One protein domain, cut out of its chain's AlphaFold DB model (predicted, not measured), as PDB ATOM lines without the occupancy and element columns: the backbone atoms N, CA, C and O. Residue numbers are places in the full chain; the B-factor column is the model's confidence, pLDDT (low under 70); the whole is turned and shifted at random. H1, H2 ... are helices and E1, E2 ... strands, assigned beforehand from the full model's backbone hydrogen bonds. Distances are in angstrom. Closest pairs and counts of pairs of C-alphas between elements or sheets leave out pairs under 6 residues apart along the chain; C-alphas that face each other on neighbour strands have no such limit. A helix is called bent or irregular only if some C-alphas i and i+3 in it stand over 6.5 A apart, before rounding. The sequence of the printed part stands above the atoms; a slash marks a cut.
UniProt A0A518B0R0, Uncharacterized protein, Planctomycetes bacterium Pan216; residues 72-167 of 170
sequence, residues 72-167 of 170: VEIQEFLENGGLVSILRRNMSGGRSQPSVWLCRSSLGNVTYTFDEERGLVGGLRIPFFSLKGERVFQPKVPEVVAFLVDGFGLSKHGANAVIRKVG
ATOM      1  N   VAL A  72      -0.243  -6.884  15.979       97.81
ATOM      2  CA  VAL A  72      -0.104  -5.880  17.049       97.81
ATOM      3  C   VAL A  72       1.300  -5.280  17.063       97.81
ATOM      4  O   VAL A  72       1.443  -4.062  17.067       97.81
ATOM      5  N   GLU A  73       2.337  -6.115  16.999       97.62
ATOM      6  CA  GLU A  73       3.728  -5.647  17.000       97.62
ATOM      7  C   GLU A  73       4.059  -4.823  15.747       97.62
ATOM      8  O   GLU A  73       4.765  -3.817  15.825       97.62
ATOM      9  N   ILE A  74       3.531  -5.234  14.588       98.38
ATOM     10  CA  ILE A  74       3.671  -4.491  13.330       98.38
ATOM     11  C   ILE A  74       2.997  -3.123  13.458       98.38
ATOM     12  O   ILE A  74       3.603  -2.102  13.125       98.38
ATOM     13  N   GLN A  75       1.755  -3.093  13.943       98.38
ATOM     14  CA  GLN A  75       0.994  -1.861  14.101       98.38
ATOM     15  C   GLN A  75       1.698  -0.897  15.063       98.38
ATOM     16  O   GLN A  75       1.905   0.259  14.700       98.38
ATOM     17  N   GLU A  76       2.120  -1.364  16.240       98.19
ATOM     18  CA  GLU A  76       2.838  -0.547  17.224       98.19
ATOM     19  C   GLU A  76       4.120   0.053  16.641       98.19
ATOM     20  O   GLU A  76       4.378   1.247  16.803       98.19
ATOM     21  N   PHE A  77       4.916  -0.736  15.921       98.06
ATOM     22  CA  PHE A  77       6.125  -0.237  15.270       98.06
ATOM     23  C   PHE A  77       5.818   0.864  14.243       98.06
ATOM     24  O   PHE A  77       6.439   1.931  14.249       98.06
ATOM     25  N   LEU A  78       4.838   0.629  13.368       98.38
ATOM     26  CA  LEU A  78       4.489   1.571  12.306       98.38
ATOM     27  C   LEU A  78       3.893   2.872  12.856       98.38
ATOM     28  O   LEU A  78       4.212   3.948  12.346       98.38
ATOM     29  N   GLU A  79       3.071   2.775  13.903       98.38
ATOM     30  CA  GLU A  79       2.474   3.905  14.619       98.38
ATOM     31  C   GLU A  79       3.514   4.796  15.307       98.38
ATOM     32  O   GLU A  79       3.339   6.014  15.363       98.38
ATOM     33  N   ASN A  80       4.610   4.209  15.794       97.75
ATOM     34  CA  ASN A  80       5.664   4.910  16.531       97.75
ATOM     35  C   ASN A  80       6.828   5.365  15.629       97.75
ATOM     36  O   ASN A  80       7.987   5.374  16.040       97.75
ATOM     37  N   GLY A  81       6.520   5.769  14.392       96.62
ATOM     38  CA  GLY A  81       7.483   6.368  13.457       96.62
ATOM     39  C   GLY A  81       8.099   5.395  12.450       96.62
ATOM     40  O   GLY A  81       8.767   5.841  11.512       96.62
ATOM     41  N   GLY A  82       7.823   4.092  12.566       97.50
ATOM     42  CA  GLY A  82       8.269   3.092  11.597       97.50
ATOM     43  C   GLY A  82       7.761   3.383  10.184       97.50
ATOM     44  O   GLY A  82       8.547   3.391   9.238       97.50
ATOM     45  N   LEU A  83       6.473   3.732  10.033       98.31
ATOM     46  CA  LEU A  83       5.905   4.043   8.714       98.31
ATOM     47  C   LEU A  83       6.593   5.249   8.065       98.31
ATOM     48  O   LEU A  83       6.943   5.210   6.888       98.31
ATOM     49  N   VAL A  84       6.805   6.320   8.828       98.00
ATOM     50  CA  VAL A  84       7.443   7.541   8.320       98.00
ATOM     51  C   VAL A  84       8.890   7.270   7.908       98.00
ATOM     52  O   VAL A  84       9.320   7.724   6.847       98.00
ATOM     53  N   SER A  85       9.619   6.491   8.707       96.44
ATOM     54  CA  SER A  85      11.000   6.092   8.408       96.44
ATOM     55  C   SER A  85      11.087   5.319   7.091       96.44
ATOM     56  O   SER A  85      11.916   5.641   6.242       96.44
ATOM     57  N   ILE A  86      10.168   4.374   6.874       96.88
ATOM     58  CA  ILE A  86      10.072   3.587   5.640       96.88
ATOM     59  C   ILE A  86       9.726   4.479   4.439       96.88
ATOM     60  O   ILE A  86      10.444   4.480   3.442       96.88
ATOM     61  N   LEU A  87       8.646   5.266   4.513       96.81
ATOM     62  CA  LEU A  87       8.179   6.061   3.369       96.81
ATOM     63  C   LEU A  87       9.196   7.130   2.936       96.81
ATOM     64  O   LEU A  87       9.309   7.431   1.747       96.81
ATOM     65  N   ARG A  88       9.982   7.671   3.877       95.62
ATOM     66  CA  ARG A  88      11.036   8.657   3.588       95.62
ATOM     67  C   ARG A  88      12.092   8.130   2.615       95.62
ATOM     68  O   ARG A  88      12.689   8.910   1.874       95.62
ATOM     69  N   ARG A  89      12.294   6.814   2.580       93.81
ATOM     70  CA  ARG A  89      13.335   6.157   1.779       93.81
ATOM     71  C   ARG A  89      13.014   6.142   0.283       93.81
ATOM     72  O   ARG A  89      13.904   5.880  -0.516       93.81
ATOM     73  N   ASN A  90      11.788   6.503  -0.113       94.12
ATOM     74  CA  ASN A  90      11.398   6.660  -1.517       94.12
ATOM     75  C   ASN A  90      10.823   8.059  -1.834       94.12
ATOM     76  O   ASN A  90       9.792   8.194  -2.498       94.12
ATOM     77  N   MET A  91      11.480   9.120  -1.348       91.50
ATOM     78  CA  MET A  91      11.067  10.514  -1.602       91.50
ATOM     79  C   MET A  91      11.622  11.117  -2.895       91.50
ATOM     80  O   MET A  91      10.978  11.982  -3.484       91.50
ATOM     81  N   SER A  92      12.801  10.685  -3.342       84.69
ATOM     82  CA  SER A  92      13.485  11.237  -4.522       84.69
ATOM     83  C   SER A  92      12.949  10.686  -5.843       84.69
ATOM     84  O   SER A  92      12.972  11.394  -6.846       84.69
ATOM     85  N   GLY A  93      12.417   9.462  -5.836       75.81
ATOM     86  CA  GLY A  93      11.910   8.802  -7.036       75.81
ATOM     87  C   GLY A  93      13.048   8.362  -7.946       75.81
ATOM     88  O   GLY A  93      14.047   9.050  -8.128       75.81
ATOM     89  N   GLY A  94      12.934   7.167  -8.515       82.75
ATOM     90  CA  GLY A  94      14.005   6.607  -9.327       82.75
ATOM     91  C   GLY A  94      13.602   5.315 -10.014       82.75
ATOM     92  O   GLY A  94      12.541   4.754  -9.748       82.75
ATOM     93  N   ARG A  95      14.477   4.841 -10.911       81.44
ATOM     94  CA  ARG A  95      14.302   3.553 -11.605       81.44
ATOM     95  C   ARG A  95      14.381   2.360 -10.650       81.44
ATOM     96  O   ARG A  95      13.786   1.330 -10.936       81.44
ATOM     97  N   SER A  96      15.097   2.515  -9.535       86.06
ATOM     98  CA  SER A  96      15.179   1.519  -8.469       86.06
ATOM     99  C   SER A  96      14.415   2.028  -7.254       86.06
ATOM    100  O   SER A  96      14.897   2.902  -6.538       86.06
ATOM    101  N   GLN A  97      13.190   1.533  -7.073       90.25
ATOM    102  CA  GLN A  97      12.416   1.776  -5.861       90.25
ATOM    103  C   GLN A  97      12.715   0.651  -4.867       90.25
ATOM    104  O   GLN A  97      12.587  -0.515  -5.256       90.25
ATOM    105  N   PRO A  98      13.095   0.967  -3.619       93.62
ATOM    106  CA  PRO A  98      13.414  -0.056  -2.637       93.62
ATOM    107  C   PRO A  98      12.165  -0.863  -2.261       93.62
ATOM    108  O   PRO A  98      11.088  -0.300  -2.033       93.62
ATOM    109  N   SER A  99      12.331  -2.182  -2.182       96.25
ATOM    110  CA  SER A  99      11.410  -3.071  -1.470       96.25
ATOM    111  C   SER A  99      11.805  -3.124  -0.006       96.25
ATOM    112  O   SER A  99      12.988  -3.065   0.308       96.25
ATOM    113  N   VAL A 100      10.825  -3.220   0.885       97.12
ATOM    114  CA  VAL A 100      11.065  -3.209   2.330       97.12
ATOM    115  C   VAL A 100      10.409  -4.402   3.004       97.12
ATOM    116  O   VAL A 100       9.285  -4.786   2.675       97.12
ATOM    117  N   TRP A 101      11.102  -4.950   3.991       97.88
ATOM    118  CA  TRP A 101      10.604  -5.995   4.869       97.88
ATOM    119  C   TRP A 101      10.672  -5.532   6.316       97.88
ATOM    120  O   TRP A 101      11.572  -4.793   6.700       97.88
ATOM    121  N   LEU A 102       9.733  -5.992   7.130       97.31
ATOM    122  CA  LEU A 102       9.809  -5.934   8.579       97.31
ATOM    123  C   LEU A 102      10.556  -7.157   9.093       97.31
ATOM    124  O   LEU A 102      10.395  -8.271   8.590       97.31
ATOM    125  N   CYS A 103      11.369  -6.947  10.117       95.06
ATOM    126  CA  CYS A 103      12.167  -7.989  10.738       95.06
ATOM    127  C   CYS A 103      12.354  -7.721  12.233       95.06
ATOM    128  O   CYS A 103      11.865  -6.733  12.785       95.06
ATOM    129  N   ARG A 104      13.052  -8.635  12.909       92.25
ATOM    130  CA  ARG A 104      13.487  -8.447  14.294       92.25
ATOM    131  C   ARG A 104      14.884  -7.834  14.290       92.25
ATOM    132  O   ARG A 104      15.779  -8.314  13.596       92.25
ATOM    133  N   SER A 105      15.067  -6.793  15.088       89.75
ATOM    134  CA  SER A 105      16.385  -6.264  15.440       89.75
ATOM    135  C   SER A 105      17.182  -7.279  16.264       89.75
ATOM    136  O   SER A 105      16.643  -8.267  16.771       89.75
ATOM    137  N   SER A 106      18.462  -6.984  16.484       84.25
ATOM    138  CA  SER A 106      19.366  -7.774  17.330       84.25
ATOM    139  C   SER A 106      18.888  -7.943  18.788       84.25
ATOM    140  O   SER A 106      19.339  -8.857  19.486       84.25
ATOM    141  N   LEU A 107      17.965  -7.079  19.237       85.25
ATOM    142  CA  LEU A 107      17.331  -7.082  20.561       85.25
ATOM    143  C   LEU A 107      15.922  -7.704  20.570       85.25
ATOM    144  O   LEU A 107      15.305  -7.778  21.627       85.25
ATOM    145  N   GLY A 108      15.395  -8.131  19.418       85.69
ATOM    146  CA  GLY A 108      14.056  -8.720  19.298       85.69
ATOM    147  C   GLY A 108      12.911  -7.719  19.078       85.69
ATOM    148  O   GLY A 108      11.768  -8.133  18.879       85.69
ATOM    149  N   ASN A 109      13.191  -6.413  19.043       91.56
ATOM    150  CA  ASN A 109      12.196  -5.400  18.665       91.56
ATOM    151  C   ASN A 109      11.911  -5.451  17.160       91.56
ATOM    152  O   ASN A 109      12.807  -5.808  16.391       91.56
ATOM    153  N   VAL A 110      10.713  -5.042  16.736       95.06
ATOM    154  CA  VAL A 110      10.390  -4.879  15.310       95.06
ATOM    155  C   VAL A 110      11.184  -3.715  14.720       95.06
ATOM    156  O   VAL A 110      11.287  -2.648  15.321       95.06
ATOM    157  N   THR A 111      11.754  -3.941  13.544       95.94
ATOM    158  CA  THR A 111      12.402  -2.930  12.703       95.94
ATOM    159  C   THR A 111      12.128  -3.259  11.233       95.94
ATOM    160  O   THR A 111      11.347  -4.165  10.933       95.94
ATOM    161  N   TYR A 112      12.752  -2.536  10.307       96.38
ATOM    162  CA  TYR A 112      12.697  -2.820   8.877       96.38
ATOM    163  C   TYR A 112      14.082  -3.128   8.302       96.38
ATOM    164  O   TYR A 112      15.101  -2.922   8.950       96.38
ATOM    165  N   THR A 113      14.112  -3.669   7.091       94.88
ATOM    166  CA  THR A 113      15.318  -3.967   6.315       94.88
ATOM    167  C   THR A 113      14.992  -3.871   4.825       94.88
ATOM    168  O   THR A 113      13.843  -4.068   4.420       94.88
ATOM    169  N   PHE A 114      16.002  -3.570   4.012       93.69
ATOM    170  CA  PHE A 114      15.923  -3.630   2.546       93.69
ATOM    171  C   PHE A 114      16.536  -4.913   1.974       93.69
ATOM    172  O   PHE A 114      16.485  -5.140   0.769       93.69
ATOM    173  N   ASP A 115      17.109  -5.740   2.846       91.19
ATOM    174  CA  ASP A 115      17.614  -7.068   2.531       91.19
ATOM    175  C   ASP A 115      16.510  -8.119   2.726       91.19
ATOM    176  O   ASP A 115      15.979  -8.284   3.832       91.19
ATOM    177  N   GLU A 116      16.187  -8.821   1.641       92.88
ATOM    178  CA  GLU A 116      15.178  -9.877   1.588       92.88
ATOM    179  C   GLU A 116      15.510 -11.044   2.526       92.88
ATOM    180  O   GLU A 116      14.615 -11.546   3.204       92.88
ATOM    181  N   GLU A 117      16.784 -11.433   2.652       88.81
ATOM    182  CA  GLU A 117      17.193 -12.592   3.465       88.81
ATOM    183  C   GLU A 117      16.956 -12.372   4.966       88.81
ATOM    184  O   GLU A 117      16.836 -13.314   5.760       88.81
ATOM    185  N   ARG A 118      16.866 -11.103   5.367       87.88
ATOM    186  CA  ARG A 118      16.582 -10.682   6.739       87.88
ATOM    187  C   ARG A 118      15.102 -10.413   6.989       87.88
ATOM    188  O   ARG A 118      14.703 -10.292   8.150       87.88
ATOM    189  N   GLY A 119      14.303 -10.289   5.936       93.62
ATOM    190  CA  GLY A 119      12.884  -9.987   6.015       93.62
ATOM    191  C   GLY A 119      12.060 -11.125   6.614       93.62
ATOM    192  O   GLY A 119      12.291 -12.295   6.330       93.62
ATOM    193  N   LEU A 120      11.069 -10.781   7.440       95.31
ATOM    194  CA  LEU A 120      10.066 -11.731   7.942       95.31
ATOM    195  C   LEU A 120       8.706 -11.528   7.275       95.31
ATOM    196  O   LEU A 120       8.017 -12.496   6.972       95.31
ATOM    197  N   VAL A 121       8.315 -10.269   7.067       96.88
ATOM    198  CA  VAL A 121       7.035  -9.877   6.461       96.88
ATOM    199  C   VAL A 121       7.282  -8.657   5.577       96.88
ATOM    200  O   VAL A 121       7.919  -7.716   6.038       96.88
ATOM    201  N   GLY A 122       6.811  -8.632   4.330       96.38
ATOM    202  CA  GLY A 122       7.032  -7.498   3.425       96.38
ATOM    203  C   GLY A 122       7.401  -7.900   2.005       96.38
ATOM    204  O   GLY A 122       6.915  -8.895   1.477       96.38
ATOM    205  N   GLY A 123       8.260  -7.089   1.390       95.62
ATOM    206  CA  GLY A 123       8.771  -7.259   0.029       95.62
ATOM    207  C   GLY A 123       8.110  -6.364  -1.012       95.62
ATOM    208  O   GLY A 123       8.533  -6.337  -2.170       95.62
ATOM    209  N   LEU A 124       7.119  -5.567  -0.608       96.75
ATOM    210  CA  LEU A 124       6.533  -4.565  -1.487       96.75
ATOM    211  C   LEU A 124       7.423  -3.333  -1.621       96.75
ATOM    212  O   LEU A 124       8.117  -2.918  -0.688       96.75
ATOM    213  N   ARG A 125       7.350  -2.726  -2.806       97.00
ATOM    214  CA  ARG A 125       7.996  -1.448  -3.096       97.00
ATOM    215  C   ARG A 125       7.353  -0.346  -2.273       97.00
ATOM    216  O   ARG A 125       6.130  -0.258  -2.190       97.00
ATOM    217  N   ILE A 126       8.190   0.520  -1.716       97.06
ATOM    218  CA  ILE A 126       7.730   1.669  -0.942       97.06
ATOM    219  C   ILE A 126       6.967   2.630  -1.873       97.06
ATOM    220  O   ILE A 126       7.520   3.020  -2.904       97.06
ATOM    221  N   PRO A 127       5.744   3.070  -1.530       96.56
ATOM    222  CA  PRO A 127       4.995   4.051  -2.312       96.56
ATOM    223  C   PRO A 127       5.770   5.357  -2.547       96.56
ATOM    224  O   PRO A 127       6.220   6.016  -1.607       96.56
ATOM    225  N   PHE A 128       5.909   5.764  -3.810       95.62
ATOM    226  CA  PHE A 128       6.671   6.965  -4.170       95.62
ATOM    227  C   PHE A 128       5.956   8.250  -3.730       95.62
ATOM    228  O   PHE A 128       4.745   8.393  -3.930       95.62
ATOM    229  N   PHE A 129       6.726   9.196  -3.179       94.06
ATOM    230  CA  PHE A 129       6.263  10.540  -2.808       94.06
ATOM    231  C   PHE A 129       5.024  10.519  -1.894       94.06
ATOM    232  O   PHE A 129       4.064  11.270  -2.074       94.06
ATOM    233  N   SER A 130       5.027   9.605  -0.922       96.38
ATOM    234  CA  SER A 130       3.884   9.377  -0.029       96.38
ATOM    235  C   SER A 130       3.936  10.168   1.275       96.38
ATOM    236  O   SER A 130       3.003  10.075   2.072       96.38
ATOM    237  N   LEU A 131       4.979  10.973   1.492       97.19
ATOM    238  CA  LEU A 131       5.087  11.880   2.635       97.19
ATOM    239  C   LEU A 131       5.085  13.345   2.205       97.19
ATOM    240  O   LEU A 131       5.631  13.719   1.171       97.19
ATOM    241  N   LYS A 132       4.540  14.189   3.078       96.12
ATOM    242  CA  LYS A 132       4.715  15.641   3.062       96.12
ATOM    243  C   LYS A 132       5.111  16.084   4.469       96.12
ATOM    244  O   LYS A 132       4.274  16.162   5.369       96.12
ATOM    245  N   GLY A 133       6.407  16.323   4.665       95.50
ATOM    246  CA  GLY A 133       6.993  16.426   6.004       95.50
ATOM    247  C   GLY A 133       6.943  15.073   6.722       95.50
ATOM    248  O   GLY A 133       7.332  14.059   6.151       95.50
ATOM    249  N   GLU A 134       6.417  15.058   7.945       97.25
ATOM    250  CA  GLU A 134       6.303  13.861   8.802       97.25
ATOM    251  C   GLU A 134       4.942  13.150   8.690       97.25
ATOM    252  O   GLU A 134       4.587  12.331   9.533       97.25
ATOM    253  N   ARG A 135       4.128  13.503   7.688       98.19
ATOM    254  CA  ARG A 135       2.750  13.013   7.539       98.19
ATOM    255  C   ARG A 135       2.522  12.402   6.172       98.19
ATOM    256  O   ARG A 135       3.147  12.809   5.193       98.19
ATOM    257  N   VAL A 136       1.568  11.476   6.097       98.25
ATOM    258  CA  VAL A 136       1.174  10.851   4.832       98.25
ATOM    259  C   VAL A 136       0.513  11.891   3.930       98.25
ATOM    260  O   VAL A 136      -0.406  12.600   4.345       98.25
ATOM    261  N   PHE A 137       0.975  11.995   2.690       98.12
ATOM    262  CA  PHE A 137       0.380  12.886   1.703       98.12
ATOM    263  C   PHE A 137      -1.036  12.400   1.368       98.12
ATOM    264  O   PHE A 137      -1.229  11.259   0.953       98.12
ATOM    265  N   GLN A 138      -2.045  13.246   1.576       98.19
ATOM    266  CA  GLN A 138      -3.453  12.846   1.554       98.19
ATOM    267  C   GLN A 138      -3.883  12.149   0.247       98.19
ATOM    268  O   GLN A 138      -4.540  11.109   0.338       98.19
ATOM    269  N   PRO A 139      -3.479  12.606  -0.957       98.19
ATOM    270  CA  PRO A 139      -3.784  11.905  -2.209       98.19
ATOM    271  C   PRO A 139      -3.198  10.489  -2.306       98.19
ATOM    272  O   PRO A 139      -3.675   9.683  -3.099       98.19
ATOM    273  N   LYS A 140      -2.176  10.174  -1.501       98.12
ATOM    274  CA  LYS A 140      -1.487   8.878  -1.470       98.12
ATOM    275  C   LYS A 140      -2.017   7.925  -0.405       98.12
ATOM    276  O   LYS A 140      -1.615   6.768  -0.386       98.12
ATOM    277  N   VAL A 141      -2.955   8.352   0.442       98.44
ATOM    278  CA  VAL A 141      -3.514   7.504   1.511       98.44
ATOM    279  C   VAL A 141      -4.028   6.148   1.003       98.44
ATOM    280  O   VAL A 141      -3.664   5.147   1.617       98.44
ATOM    281  N   PRO A 142      -4.801   6.045  -0.100       98.56
ATOM    282  CA  PRO A 142      -5.264   4.741  -0.583       98.56
ATOM    283  C   PRO A 142      -4.115   3.797  -0.964       98.56
ATOM    284  O   PRO A 142      -4.174   2.609  -0.660       98.56
ATOM    285  N   GLU A 143      -3.062   4.337  -1.580       98.25
ATOM    286  CA  GLU A 143      -1.865   3.589  -1.978       98.25
ATOM    287  C   GLU A 143      -1.073   3.117  -0.752       98.25
ATOM    288  O   GLU A 143      -0.679   1.957  -0.685       98.25
ATOM    289  N   VAL A 144      -0.905   3.977   0.261       98.25
ATOM    290  CA  VAL A 144      -0.226   3.599   1.510       98.25
ATOM    291  C   VAL A 144      -1.038   2.561   2.290       98.25
ATOM    292  O   VAL A 144      -0.461   1.626   2.833       98.25
ATOM    293  N   VAL A 145      -2.369   2.665   2.322       98.69
ATOM    294  CA  VAL A 145      -3.219   1.642   2.956       98.69
ATOM    295  C   VAL A 145      -3.079   0.298   2.243       98.69
ATOM    296  O   VAL A 145      -2.915  -0.710   2.923       98.69
ATOM    297  N   ALA A 146      -3.106   0.273   0.907       98.44
ATOM    298  CA  ALA A 146      -2.881  -0.955   0.144       98.44
ATOM    299  C   ALA A 146      -1.497  -1.546   0.446       98.44
ATOM    300  O   ALA A 146      -1.393  -2.713   0.792       98.44
ATOM    301  N   PHE A 147      -0.452  -0.717   0.451       98.38
ATOM    302  CA  PHE A 147       0.902  -1.133   0.819       98.38
ATOM    303  C   PHE A 147       0.983  -1.766   2.220       98.38
ATOM    304  O   PHE A 147       1.643  -2.786   2.395       98.38
ATOM    305  N   LEU A 148       0.292  -1.201   3.215       98.44
ATOM    306  CA  LEU A 148       0.262  -1.741   4.578       98.44
ATOM    307  C   LEU A 148      -0.476  -3.084   4.678       98.44
ATOM    308  O   LEU A 148      -0.040  -3.972   5.410       98.44
ATOM    309  N   VAL A 149      -1.588  -3.222   3.958       98.44
ATOM    310  CA  VAL A 149      -2.398  -4.448   3.945       98.44
ATOM    311  C   VAL A 149      -1.681  -5.549   3.169       98.44
ATOM    312  O   VAL A 149      -1.438  -6.624   3.706       98.44
ATOM    313  N   ASP A 150      -1.289  -5.260   1.932       98.06
ATOM    314  CA  ASP A 150      -0.726  -6.244   1.010       98.06
ATOM    315  C   ASP A 150       0.730  -6.580   1.360       98.06
ATOM    316  O   ASP A 150       1.183  -7.699   1.139       98.06
ATOM    317  N   GLY A 151       1.476  -5.613   1.906       96.88
ATOM    318  CA  GLY A 151       2.890  -5.777   2.230       96.88
ATOM    319  C   GLY A 151       3.117  -6.336   3.622       96.88
ATOM    320  O   GLY A 151       3.906  -7.261   3.790       96.88
ATOM    321  N   PHE A 152       2.429  -5.799   4.630       97.56
ATOM    322  CA  PHE A 152       2.657  -6.188   6.024       97.56
ATOM    323  C   PHE A 152       1.557  -7.071   6.612       97.56
ATOM    324  O   PHE A 152       1.638  -7.441   7.781       97.56
ATOM    325  N   GLY A 153       0.543  -7.430   5.820       97.19
ATOM    326  CA  GLY A 153      -0.540  -8.306   6.259       97.19
ATOM    327  C   GLY A 153      -1.457  -7.671   7.306       97.19
ATOM    328  O   GLY A 153      -2.166  -8.394   8.001       97.19
ATOM    329  N   LEU A 154      -1.442  -6.339   7.451       98.12
ATOM    330  CA  LEU A 154      -2.344  -5.658   8.377       98.12
ATOM    331  C   LEU A 154      -3.792  -5.813   7.915       98.12
ATOM    332  O   LEU A 154      -4.104  -5.714   6.726       98.12
ATOM    333  N   SER A 155      -4.718  -5.936   8.865       98.31
ATOM    334  CA  SER A 155      -6.126  -5.742   8.553       98.31
ATOM    335  C   SER A 155      -6.361  -4.317   8.038       98.31
ATOM    336  O   SER A 155      -5.675  -3.359   8.410       98.31
ATOM    337  N   LYS A 156      -7.408  -4.123   7.226       98.12
ATOM    338  CA  LYS A 156      -7.805  -2.777   6.782       98.12
ATOM    339  C   LYS A 156      -8.058  -1.842   7.972       98.12
ATOM    340  O   LYS A 156      -7.804  -0.643   7.873       98.12
ATOM    341  N   HIS A 157      -8.560  -2.370   9.088       98.25
ATOM    342  CA  HIS A 157      -8.740  -1.595  10.311       98.25
ATOM    343  C   HIS A 157      -7.394  -1.156  10.906       98.25
ATOM    344  O   HIS A 157      -7.214   0.041  11.135       98.25
ATOM    345  N   GLY A 158      -6.444  -2.085  11.068       98.19
ATOM    346  CA  GLY A 158      -5.091  -1.804  11.555       98.19
ATOM    347  C   GLY A 158      -4.353  -0.792  10.678       98.19
ATOM    348  O   GLY A 158      -3.870   0.222  11.176       98.19
ATOM    349  N   ALA A 159      -4.375  -0.967   9.353       98.56
ATOM    350  CA  ALA A 159      -3.761  -0.021   8.418       98.56
ATOM    351  C   ALA A 159      -4.334   1.403   8.563       98.56
ATOM    352  O   ALA A 159      -3.589   2.380   8.619       98.56
ATOM    353  N   ASN A 160      -5.659   1.546   8.690       98.50
ATOM    354  CA  ASN A 160      -6.275   2.857   8.912       98.50
ATOM    355  C   ASN A 160      -5.947   3.445  10.295       98.50
ATOM    356  O   ASN A 160      -5.838   4.666  10.421       98.50
ATOM    357  N   ALA A 161      -5.780   2.610  11.326       98.38
ATOM    358  CA  ALA A 161      -5.343   3.058  12.644       98.38
ATOM    359  C   ALA A 161      -3.925   3.651  12.590       98.38
ATOM    360  O   ALA A 161      -3.735   4.771  13.075       98.38
ATOM    361  N   VAL A 162      -2.998   2.987  11.885       98.56
ATOM    362  CA  VAL A 162      -1.640   3.498  11.625       98.56
ATOM    363  C   VAL A 162      -1.696   4.861  10.931       98.56
ATOM    364  O   VAL A 162      -1.114   5.826  11.426       98.56
ATOM    365  N   ILE A 163      -2.438   4.985   9.822       98.56
ATOM    366  CA  ILE A 163      -2.552   6.257   9.080       98.56
ATOM    367  C   ILE A 163      -3.123   7.370   9.961       98.56
ATOM    368  O   ILE A 163      -2.627   8.494   9.939       98.56
ATOM    369  N   ARG A 164      -4.148   7.070  10.766       98.50
ATOM    370  CA  ARG A 164      -4.748   8.041  11.688       98.50
ATOM    371  C   ARG A 164      -3.754   8.507  12.753       98.50
ATOM    372  O   ARG A 164      -3.757   9.688  13.089       98.50
ATOM    373  N   LYS A 165      -2.927   7.600  13.283       98.44
ATOM    374  CA  LYS A 165      -1.913   7.904  14.300       98.44
ATOM    375  C   LYS A 165      -0.767   8.746  13.738       98.44
ATOM    376  O   LYS A 165      -0.380   9.721  14.372       98.44
ATOM    377  N   VAL A 166      -0.265   8.393  12.554       98.19
ATOM    378  CA  VAL A 166       0.801   9.132  11.850       98.19
ATOM    379  C   VAL A 166       0.299  10.495  11.356       98.19
ATOM    380  O   VAL A 166       1.019  11.492  11.388       98.19
ATOM    381  N   GLY A 167      -0.968  10.562  10.948       98.25
ATOM    382  CA  GLY A 167      -1.609  11.764  10.438       98.25
ATOM    383  C   GLY A 167      -1.370  11.987   8.945       98.25
ATOM    384  O   GLY A 167      -0.489  11.398   8.314       98.25
TER     385      GLY A 167
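AT A GLANCE: This is residues 72 to 167 of the 170 residues of an uncharacterized protein of Planctomycetes bacterium Pan216 (UniProt A0A518B0R0). A small three-stranded sheet, E2 E1 E3, has two helices, H1 and H2, over one face, while a third helix, H3, packs on these two away from the sheet. H1 is kinked, and the short strand E4 makes a small antiparallel pairing with residues 131 to 132, away from the sheet. The printed part has 96 residues, with three named helices and four named strands in the order H1 E1 E2 E3 E4 H2 H3. The sheet runs E2 E1 E3, antiparallel throughout, and the class is mixed, helices and strands. The whole is compact, with a radius of gyration of the C-alphas of 12.3 A, and spans 35 by 32 by 21 A.

HOW THE PARTS SIT: H1, residues 72 to 88, has a kink of 68 degrees near residue 81 and is irregular, with C-alphas 80 and 83 at 7.9 A. E1, residues 99 to 104, and E2, residues 110 to 113, form an antiparallel hairpin, with N 103 and O 111 at 2.9 A, within hydrogen-bond range. E3, residues 121 to 125, is antiparallel to E1, with N 102 and O 121 at 2.7 A, also within range. H1 is on this sheet at a height of 9.3 A, over E2 and only just over E1, with 3 C-alphas there; the closest C-alphas of H1 and E2, Phe 77 and Val 110, are 6.3 A apart. E4, residues 135 to 137, pairs with no named strand. H2, residues 138 to 152, is irregular, with C-alphas 139 and 142 at 7.5 A. H2 is on the same face as H1, over E3, and stands up from the sheet at 45 degrees; together H1, H2 and the sheet make two layers, helices on one face of a sheet. The closest C-alphas of H2 and E3, Gly 151 and Gly 122, are 4.6 A apart. H3, residues 156 to 166, is not on the sheet. H3 touches H1 at a steep tilt of 56 degrees, closest at C-alphas Val 162 and Glu 79, 5.1 A. H3 touches H2 at a steep tilt of 53 degrees, closest at C-alphas Ala 159 and Val 145, 5.7 A. Every O i to N i+4 pair is within hydrogen-bond range in H3, against 9 of 13 in H1 and 9 of 11 in H2.

IN THESE COORDINATES: H1 begins at C-alpha 72, (-0.104, -5.880, 17.049), and is 22.7 A long. E1 is 16.8 A, E3 12.8 A, H2 20.5 A and H3 15.5 A long. H3 ends at C-alpha 166, (0.801, 9.132, 11.850).

THE WHOLE: The C-alphas farthest apart, those of Leu 107 and Pro 139, are 36.4 A apart. The printed part has no cut and no long link. No printed residue is under 70 in pLDDT, and the mean of the printed part is 95.4.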